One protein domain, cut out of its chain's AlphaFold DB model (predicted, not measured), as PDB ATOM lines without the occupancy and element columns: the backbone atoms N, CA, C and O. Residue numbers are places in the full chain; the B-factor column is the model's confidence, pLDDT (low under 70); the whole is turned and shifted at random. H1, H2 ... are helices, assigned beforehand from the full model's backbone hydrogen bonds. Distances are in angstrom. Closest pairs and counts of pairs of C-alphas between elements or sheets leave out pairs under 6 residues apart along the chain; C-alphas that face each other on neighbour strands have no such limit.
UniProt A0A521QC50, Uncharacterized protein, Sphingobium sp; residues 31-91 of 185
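What this domain is: This is residues 31 to 91 of the 185 residues of an uncharacterized protein of Sphingobium sp (UniProt A0A521QC50). The longest helix, H3, packs side by side with H1, and H1 also pairs with H2 in a helical hairpin; the three short helices make a triangle with H1 at the corner between the other two. Past H3 a long stretch with no named element, residues 76 to 91, folds back beyond the end of that helix and then runs away from the helices as a tail. The printed part has 61 residues with three named helices in the order H1, H2, H3 and no named strand; the class is all helix, with 31 residues in named elements. It is compact, with a radius of gyration of the C-alphas of 12.1 A, and spans 34 by 31 by 17 A.

Where its parts are: H3, residues 64 to 75, is 15.8 A long from C-alpha 64 to C-alpha 75, which stands at (17.149, 16.443, 29.339). H1, residues 36 to 44, measures 12.4 A and begins with C-alpha 36 at (5.669, 25.906, 14.955). H2, residues 49 to 58, measures 14.6 A.

How they stand to each other: H3 touches H1 with residues 65 to 70 alone, and the closest C-alphas, of Ile 66 and Ile 40, are 5.9 A apart. They run the same way at a shallow tilt of 14 degrees. H1 touches H2, the closest C-alphas being those of Val 39 and Ala 50, 5.0 A apart. This hairpin runs opposite ways at a shallow tilt of 33 degrees, only just short of steep. H2 and H3 are apart. In H1, H2 and H3 every O i to N i+4 pair is within hydrogen-bond range.

The domain as a whole: The two C-alphas farthest apart, of Leu 31 and His 79, are 35.6 A apart. The printed part has no cut, and the links H1 to H2 and H2 to H3 are tight. The mean pLDDT of the printed part is 74.3; residues 31 to 32 and 75 to 91 are under 70.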
ATOM      1  N   LEU A  31      -8.648  31.774  17.137       56.66
ATOM      2  CA  LEU A  31      -7.312  31.275  17.417       56.66
ATOM      3  C   LEU A  31      -6.520  31.414  16.115       56.66
ATOM      4  O   LEU A  31      -6.625  30.571  15.229       56.66
ATOM      5  N   LEU A  32      -5.776  32.515  15.975       65.12
ATOM      6  CA  LEU A  32      -4.784  32.668  14.915       65.12
ATOM      7  C   LEU A  32      -3.898  31.420  14.942       65.12
ATOM      8  O   LEU A  32      -3.384  31.068  16.008       65.12
ATOM      9  N   LYS A  33      -3.773  30.727  13.803       73.25
ATOM     10  CA  LYS A  33      -2.965  29.505  13.697       73.25
ATOM     11  C   LYS A  33      -1.555  29.798  14.209       73.25
ATOM     12  O   LYS A  33      -0.874  30.684  13.698       73.25
ATOM     13  N   VAL A  34      -1.144  29.083  15.248       81.31
ATOM     14  CA  VAL A  34       0.170  29.230  15.863       81.31
ATOM     15  C   VAL A  34       1.169  28.450  15.029       81.31
ATOM     16  O   VAL A  34       1.077  27.231  14.906       81.31
ATOM     17  N   HIS A  35       2.129  29.163  14.448       85.50
ATOM     18  CA  HIS A  35       3.189  28.545  13.665       85.50
ATOM     19  C   HIS A  35       4.221  27.865  14.574       85.50
ATOM     20  O   HIS A  35       4.629  28.434  15.589       85.50
ATOM     21  N   ALA A  36       4.710  26.690  14.177       84.06
ATOM     22  CA  ALA A  36       5.669  25.906  14.955       84.06
ATOM     23  C   ALA A  36       6.968  26.664  15.285       84.06
ATOM     24  O   ALA A  36       7.467  26.601  16.406       84.06
ATOM     25  N   LEU A  37       7.478  27.471  14.347       86.50
ATOM     26  CA  LEU A  37       8.659  28.320  14.582       86.50
ATOM     27  C   LEU A  37       8.463  29.327  15.724       86.50
ATOM     28  O   LEU A  37       9.408  29.613  16.458       86.50
ATOM     29  N   MET A  38       7.244  29.846  15.896       88.12
ATOM     30  CA  MET A  38       6.935  30.750  17.004       88.12
ATOM     31  C   MET A  38       7.001  29.997  18.331       88.12
ATOM     32  O   MET A  38       7.582  30.509  19.281       88.12
ATOM     33  N   VAL A  39       6.490  28.761  18.367       87.69
ATOM     34  CA  VAL A  39       6.595  27.876  19.534       87.69
ATOM     35  C   VAL A  39       8.057  27.608  19.874       87.69
ATOM     36  O   VAL A  39       8.447  27.773  21.019       87.69
ATOM     37  N   ILE A  40       8.892  27.271  18.889       86.19
ATOM     38  CA  ILE A  40      10.327  27.016  19.096       86.19
ATOM     39  C   ILE A  40      11.047  28.255  19.645       86.19
ATOM     40  O   ILE A  40      11.844  28.142  20.574       86.19
ATOM     41  N   SER A  41      10.768  29.437  19.092       85.75
ATOM     42  CA  SER A  41      11.336  30.700  19.579       85.75
ATOM     43  C   SER A  41      10.922  30.984  21.026       85.75
ATOM     44  O   SER A  41      11.770  31.308  21.857       85.75
ATOM     45  N   ASP A  42       9.643  30.783  21.352       86.75
ATOM     46  CA  ASP A  42       9.120  30.924  22.713       86.75
ATOM     47  C   ASP A  42       9.769  29.922  23.674       86.75
ATOM     48  O   ASP A  42      10.234  30.316  24.742       86.75
ATOM     49  N   LEU A  43       9.904  28.658  23.265       83.88
ATOM     50  CA  LEU A  43      10.566  27.615  24.049       83.88
ATOM     51  C   LEU A  43      12.032  27.952  24.329       83.88
ATOM     52  O   LEU A  43      12.494  27.794  25.458       83.88
ATOM     53  N   ARG A  44      12.756  28.485  23.339       81.62
ATOM     54  CA  ARG A  44      14.137  28.968  23.517       81.62
ATOM     55  C   ARG A  44      14.223  30.170  24.456       81.62
ATOM     56  O   ARG A  44      15.217  30.318  25.158       81.62
ATOM     57  N   ARG A  45      13.183  31.006  24.486       80.00
ATOM     58  CA  ARG A  45      13.035  32.145  25.408       80.00
ATOM     59  C   ARG A  45      12.507  31.745  26.792       80.00
ATOM     60  O   ARG A  45      12.433  32.601  27.665       80.00
ATOM     61  N   GLY A  46      12.134  30.480  27.004       71.75
ATOM     62  CA  GLY A  46      11.561  29.998  28.265       71.75
ATOM     63  C   GLY A  46      10.075  30.327  28.464       71.75
ATOM     64  O   GLY A  46       9.564  30.199  29.573       71.75
ATOM     65  N   SER A  47       9.369  30.736  27.409       80.62
ATOM     66  CA  SER A  47       7.921  30.953  27.413       80.62
ATOM     67  C   SER A  47       7.189  29.696  26.940       80.62
ATOM     68  O   SER A  47       7.521  29.112  25.911       80.62
ATOM     69  N   LEU A  48       6.145  29.298  27.671       83.06
ATOM     70  CA  LEU A  48       5.240  28.210  27.277       83.06
ATOM     71  C   LEU A  48       3.933  28.729  26.656       83.06
ATOM     72  O   LEU A  48       3.066  27.935  26.303       83.06
ATOM     73  N   VAL A  49       3.781  30.048  26.496       84.50
ATOM     74  CA  VAL A  49       2.524  30.670  26.046       84.50
ATOM     75  C   VAL A  49       2.170  30.242  24.622       84.50
ATOM     76  O   VAL A  49       1.024  29.882  24.348       84.50
ATOM     77  N   ALA A  50       3.140  30.252  23.703       86.06
ATOM     78  CA  ALA A  50       2.913  29.770  22.344       86.06
ATOM     79  C   ALA A  50       2.669  28.253  22.293       86.06
ATOM     80  O   ALA A  50       1.859  27.804  21.483       86.06
ATOM     81  N   LEU A  51       3.320  27.471  23.163       86.94
ATOM     82  CA  LEU A  51       3.112  26.024  23.238       86.94
ATOM     83  C   LEU A  51       1.690  25.681  23.693       86.94
ATOM     84  O   LEU A  51       1.050  24.840  23.074       86.94
ATOM     85  N   ASP A  52       1.177  26.353  24.723       84.31
ATOM     86  CA  ASP A  52      -0.188  26.145  25.219       84.31
ATOM     87  C   ASP A  52      -1.230  26.401  24.115       84.31
ATOM     88  O   ASP A  52      -2.105  25.579  23.835       84.31
ATOM     89  N   ARG A  53      -1.052  27.494  23.364       86.81
ATOM     90  CA  ARG A  53      -1.906  27.805  22.208       86.81
ATOM     91  C   ARG A  53      -1.770  26.785  21.075       86.81
ATOM     92  O   ARG A  53      -2.769  26.467  20.435       86.81
ATOM     93  N   TYR A  54      -0.563  26.284  20.818       87.50
ATOM     94  CA  TYR A  54      -0.312  25.251  19.812       87.50
ATOM     95  C   TYR A  54      -0.983  23.921  20.185       87.50
ATOM     96  O   TYR A  54      -1.618  23.296  19.336       87.50
ATOM     97  N   LEU A  55      -0.916  23.517  21.456       85.06
ATOM     98  CA  LEU A  55      -1.571  22.308  21.964       85.06
ATOM     99  C   LEU A  55      -3.098  22.426  21.921       85.06
ATOM    100  O   LEU A  55      -3.773  21.478  21.527       85.06
ATOM    101  N   ALA A  56      -3.647  23.596  22.249       82.94
ATOM    102  CA  ALA A  56      -5.081  23.851  22.132       82.94
ATOM    103  C   ALA A  56      -5.591  23.737  20.680       82.94
ATOM    104  O   ALA A  56      -6.751  23.388  20.462       82.94
ATOM    105  N   GLN A  57      -4.736  24.019  19.689       83.94
ATOM    106  CA  GLN A  57      -5.075  23.931  18.265       83.94
ATOM    107  C   GLN A  57      -4.910  22.518  17.702       83.94
ATOM    108  O   GLN A  57      -5.834  22.004  17.074       83.94
ATOM    109  N   ASN A  58      -3.753  21.893  17.928       82.12
ATOM    110  CA  ASN A  58      -3.380  20.629  17.284       82.12
ATOM    111  C   ASN A  58      -3.704  19.397  18.142       82.12
ATOM    112  O   ASN A  58      -3.611  18.276  17.661       82.12
ATOM    113  N   LYS A  59      -4.106  19.582  19.411       79.06
ATOM    114  CA  LYS A  59      -4.374  18.509  20.393       79.06
ATOM    115  C   LYS A  59      -3.182  17.567  20.638       79.06
ATOM    116  O   LYS A  59      -3.354  16.500  21.222       79.06
ATOM    117  N   GLY A  60      -1.982  17.973  20.229       80.94
ATOM    118  CA  GLY A  60      -0.771  17.165  20.258       80.94
ATOM    119  C   GLY A  60       0.454  17.941  19.781       80.94
ATOM    120  O   GLY A  60       0.367  19.124  19.438       80.94
ATOM    121  N   ILE A  61       1.606  17.269  19.803       84.94
ATOM    122  CA  ILE A  61       2.879  17.782  19.283       84.94
ATOM    123  C   ILE A  61       3.224  16.969  18.040       84.94
ATOM    124  O   ILE A  61       3.923  15.963  18.134       84.94
ATOM    125  N   ASP A  62       2.716  17.409  16.893       79.75
ATOM    126  CA  ASP A  62       2.958  16.722  15.619       79.75
ATOM    127  C   ASP A  62       4.317  17.110  15.016       79.75
ATOM    128  O   ASP A  62       4.917  16.342  14.267       79.75
ATOM    129  N   ASP A  63       4.834  18.297  15.361       84.75
ATOM    130  CA  ASP A  63       6.107  18.794  14.840       84.75
ATOM    131  C   ASP A  63       7.316  18.195  15.603       84.75
ATOM    132  O   ASP A  63       7.495  18.459  16.805       84.75
ATOM    133  N   PRO A  64       8.202  17.441  14.921       80.75
ATOM    134  CA  PRO A  64       9.365  16.815  15.545       80.75
ATOM    135  C   PRO A  64      10.386  17.828  16.086       80.75
ATOM    136  O   PRO A  64      11.106  17.521  17.038       80.75
ATOM    137  N   MET A  65      10.450  19.044  15.537       81.69
ATOM    138  CA  MET A  65      11.361  20.092  16.006       81.69
ATOM    139  C   MET A  65      10.911  20.670  17.348       81.69
ATOM    140  O   MET A  65      11.744  20.901  18.228       81.69
ATOM    141  N   ILE A  66       9.598  20.839  17.544       84.12
ATOM    142  CA  ILE A  66       9.030  21.240  18.840       84.12
ATOM    143  C   ILE A  66       9.311  20.152  19.882       84.12
ATOM    144  O   ILE A  66       9.776  20.452  20.985       84.12
ATOM    145  N   ALA A  67       9.088  18.884  19.524       82.62
ATOM    146  CA  ALA A  67       9.360  17.750  20.404       82.62
ATOM    147  C   ALA A  67      10.842  17.676  20.811       82.62
ATOM    148  O   ALA A  67      11.164  17.409  21.971       82.62
ATOM    149  N   LEU A  68      11.754  17.952  19.877       80.75
ATOM    150  CA  LEU A  68      13.193  17.949  20.122       80.75
ATOM    151  C   LEU A  68      13.639  19.099  21.036       80.75
ATOM    152  O   LEU A  68      14.471  18.874  21.916       80.75
ATOM    153  N   GLU A  69      13.084  20.303  20.883       81.25
ATOM    154  CA  GLU A  69      13.372  21.418  21.800       81.25
ATOM    155  C   GLU A  69      12.798  21.182  23.200       81.25
ATOM    156  O   GLU A  69      13.486  21.407  24.196       81.25
ATOM    157  N   LEU A  70      11.593  20.618  23.306       80.69
ATOM    158  CA  LEU A  70      11.049  20.194  24.596       80.69
ATOM    159  C   LEU A  70      11.906  19.112  25.242       80.69
ATOM    160  O   LEU A  70      12.211  19.191  26.430       80.69
ATOM    161  N   ARG A  71      12.370  18.134  24.462       77.12
ATOM    162  CA  ARG A  71      13.299  17.113  24.949       77.12
ATOM    163  C   ARG A  71      14.589  17.742  25.462       77.12
ATOM    164  O   ARG A  71      15.028  17.356  26.539       77.12
ATOM    165  N   LYS A  72      15.173  18.716  24.754       76.69
ATOM    166  CA  LYS A  72      16.373  19.443  25.206       76.69
ATOM    167  C   LYS A  72      16.133  20.184  26.522       76.69
ATOM    168  O   LYS A  72      16.993  20.116  27.396       76.69
ATOM    169  N   LEU A  73      14.973  20.818  26.684       74.25
ATOM    170  CA  LEU A  73      14.573  21.477  27.933       74.25
ATOM    171  C   LEU A  73      14.378  20.481  29.092       74.25
ATOM    172  O   LEU A  73      14.676  20.809  30.238       74.25
ATOM    173  N   ILE A  74      13.909  19.258  28.813       72.06
ATOM    174  CA  ILE A  74      13.744  18.188  29.817       72.06
ATOM    175  C   ILE A  74      15.091  17.544  30.182       72.06
ATOM    176  O   ILE A  74      15.349  17.266  31.353       72.06
ATOM    177  N   SER A  75      15.934  17.255  29.186       66.31
ATOM    178  CA  SER A  75      17.149  16.443  29.339       66.31
ATOM    179  C   SER A  75      18.434  17.247  29.558       66.31
ATOM    180  O   SER A  75      19.490  16.649  29.754       66.31
ATOM    181  N   GLY A  76      18.393  18.575  29.438       62.62
ATOM    182  CA  GLY A  76      19.570  19.441  29.502       62.62
ATOM    183  C   GLY A  76      20.218  19.514  30.890       62.62
ATOM    184  O   GLY A  76      19.538  19.503  31.916       62.62
ATOM    185  N   SER A  77      21.553  19.618  30.927       55.91
ATOM    186  CA  SER A  77      22.288  20.074  32.115       55.91
ATOM    187  C   SER A  77      22.065  21.578  32.318       55.91
ATOM    188  O   SER A  77      21.776  22.295  31.361       55.91
ATOM    189  N   GLN A  78      22.249  22.074  33.547       55.16
ATOM    190  CA  GLN A  78      22.060  23.492  33.901       55.16
ATOM    191  C   GLN A  78      22.858  24.461  33.005       55.16
ATOM    192  O   GLN A  78      22.474  25.613  32.841       55.16
ATOM    193  N   HIS A  79      23.941  23.983  32.386       55.72
ATOM    194  CA  HIS A  79      24.789  24.756  31.479       55.72
ATOM    195  C   HIS A  79      24.228  24.912  30.056       55.72
ATOM    196  O   HIS A  79      24.689  25.782  29.327       55.72
ATOM    197  N   ARG A  80      23.268  24.075  29.629       57.88
ATOM    198  CA  ARG A  80      22.703  24.125  28.266       57.88
ATOM    199  C   ARG A  80      21.455  24.992  28.153       57.88
ATOM    200  O   ARG A  80      21.224  25.545  27.082       57.88
ATOM    201  N   THR A  81      20.662  25.112  29.216       56.25
ATOM    202  CA  THR A  81      19.480  25.982  29.252       56.25
ATOM    203  C   THR A  81      19.316  26.587  30.650       56.25
ATOM    204  O   THR A  81      19.363  25.841  31.628       56.25
ATOM    205  N   PRO A  82      19.068  27.905  30.783       56.47
ATOM    206  CA  PRO A  82      18.856  28.540  32.088       56.47
ATOM    207  C   PRO A  82      17.517  28.154  32.743       56.47
ATOM    208  O   PRO A  82      17.267  28.496  33.896       56.47
ATOM    209  N   TYR A  83      16.655  27.427  32.028       56.41
ATOM    210  CA  TYR A  83      15.320  27.043  32.475       56.41
ATOM    211  C   TYR A  83      15.211  25.528  32.666       56.41
ATOM    212  O   TYR A  83      15.784  24.750  31.902       56.41
ATOM    213  N   ARG A  84      14.446  25.120  33.685       56.00
ATOM    214  CA  ARG A  84      14.169  23.724  34.040       56.00
ATOM    215  C   ARG A  84      12.660  23.530  34.118       56.00
ATOM    216  O   ARG A  84      11.980  24.312  34.777       56.00
ATOM    217  N   LEU A  85      12.131  22.482  33.490       56.78
ATOM    218  CA  LEU A  85      10.731  22.108  33.686       56.78
ATOM    219  C   LEU A  85      10.540  21.648  35.134       56.78
ATOM    220  O   LEU A  85      11.107  20.642  35.568       56.78
ATOM    221  N   MET A  86       9.764  22.416  35.893       52.03
ATOM    222  CA  MET A  86       9.327  22.029  37.225       52.03
ATOM    223  C   MET A  86       8.055  21.202  37.102       52.03
ATOM    224  O   MET A  86       7.037  21.676  36.606       52.03
ATOM    225  N   VAL A  87       8.110  19.959  37.573       55.09
ATOM    226  CA  VAL A  87       6.904  19.153  37.765       55.09
ATOM    227  C   VAL A  87       6.165  19.733  38.968       55.09
ATOM    228  O   VAL A  87       6.554  19.497  40.111       55.09
ATOM    229  N   ILE A  88       5.128  20.528  38.710       53.53
ATOM    230  CA  ILE A  88       4.178  20.954  39.737       53.53
ATOM    231  C   ILE A  88       3.217  19.785  39.929       53.53
ATOM    232  O   ILE A  88       2.467  19.427  39.021       53.53
ATOM    233  N   HIS A  89       3.287  19.140  41.091       46.53
ATOM    234  CA  HIS A  89       2.332  18.093  41.436       46.53
ATOM    235  C   HIS A  89       0.939  18.704  41.535       46.53
ATOM    236  O   HIS A  89       0.779  19.782  42.108       46.53
ATOM    237  N   HIS A  90      -0.057  18.021  40.971       48.88
ATOM    238  CA  HIS A  90      -1.453  18.414  41.143       48.88
ATOM    239  C   HIS A  90      -1.751  18.504  42.651       48.88
ATOM    240  O   HIS A  90      -1.310  17.608  43.381       48.88
ATOM    241  N   PRO A  91      -2.469  19.532  43.141       60.16
ATOM    242  CA  PRO A  91      -2.752  19.687  44.574       60.16
ATOM    243  C   PRO A  91      -3.423  18.445  45.181       60.16
ATOM    244  O   PRO A  91      -3.154  18.104  46.328       60.16
TER     245      PRO A  91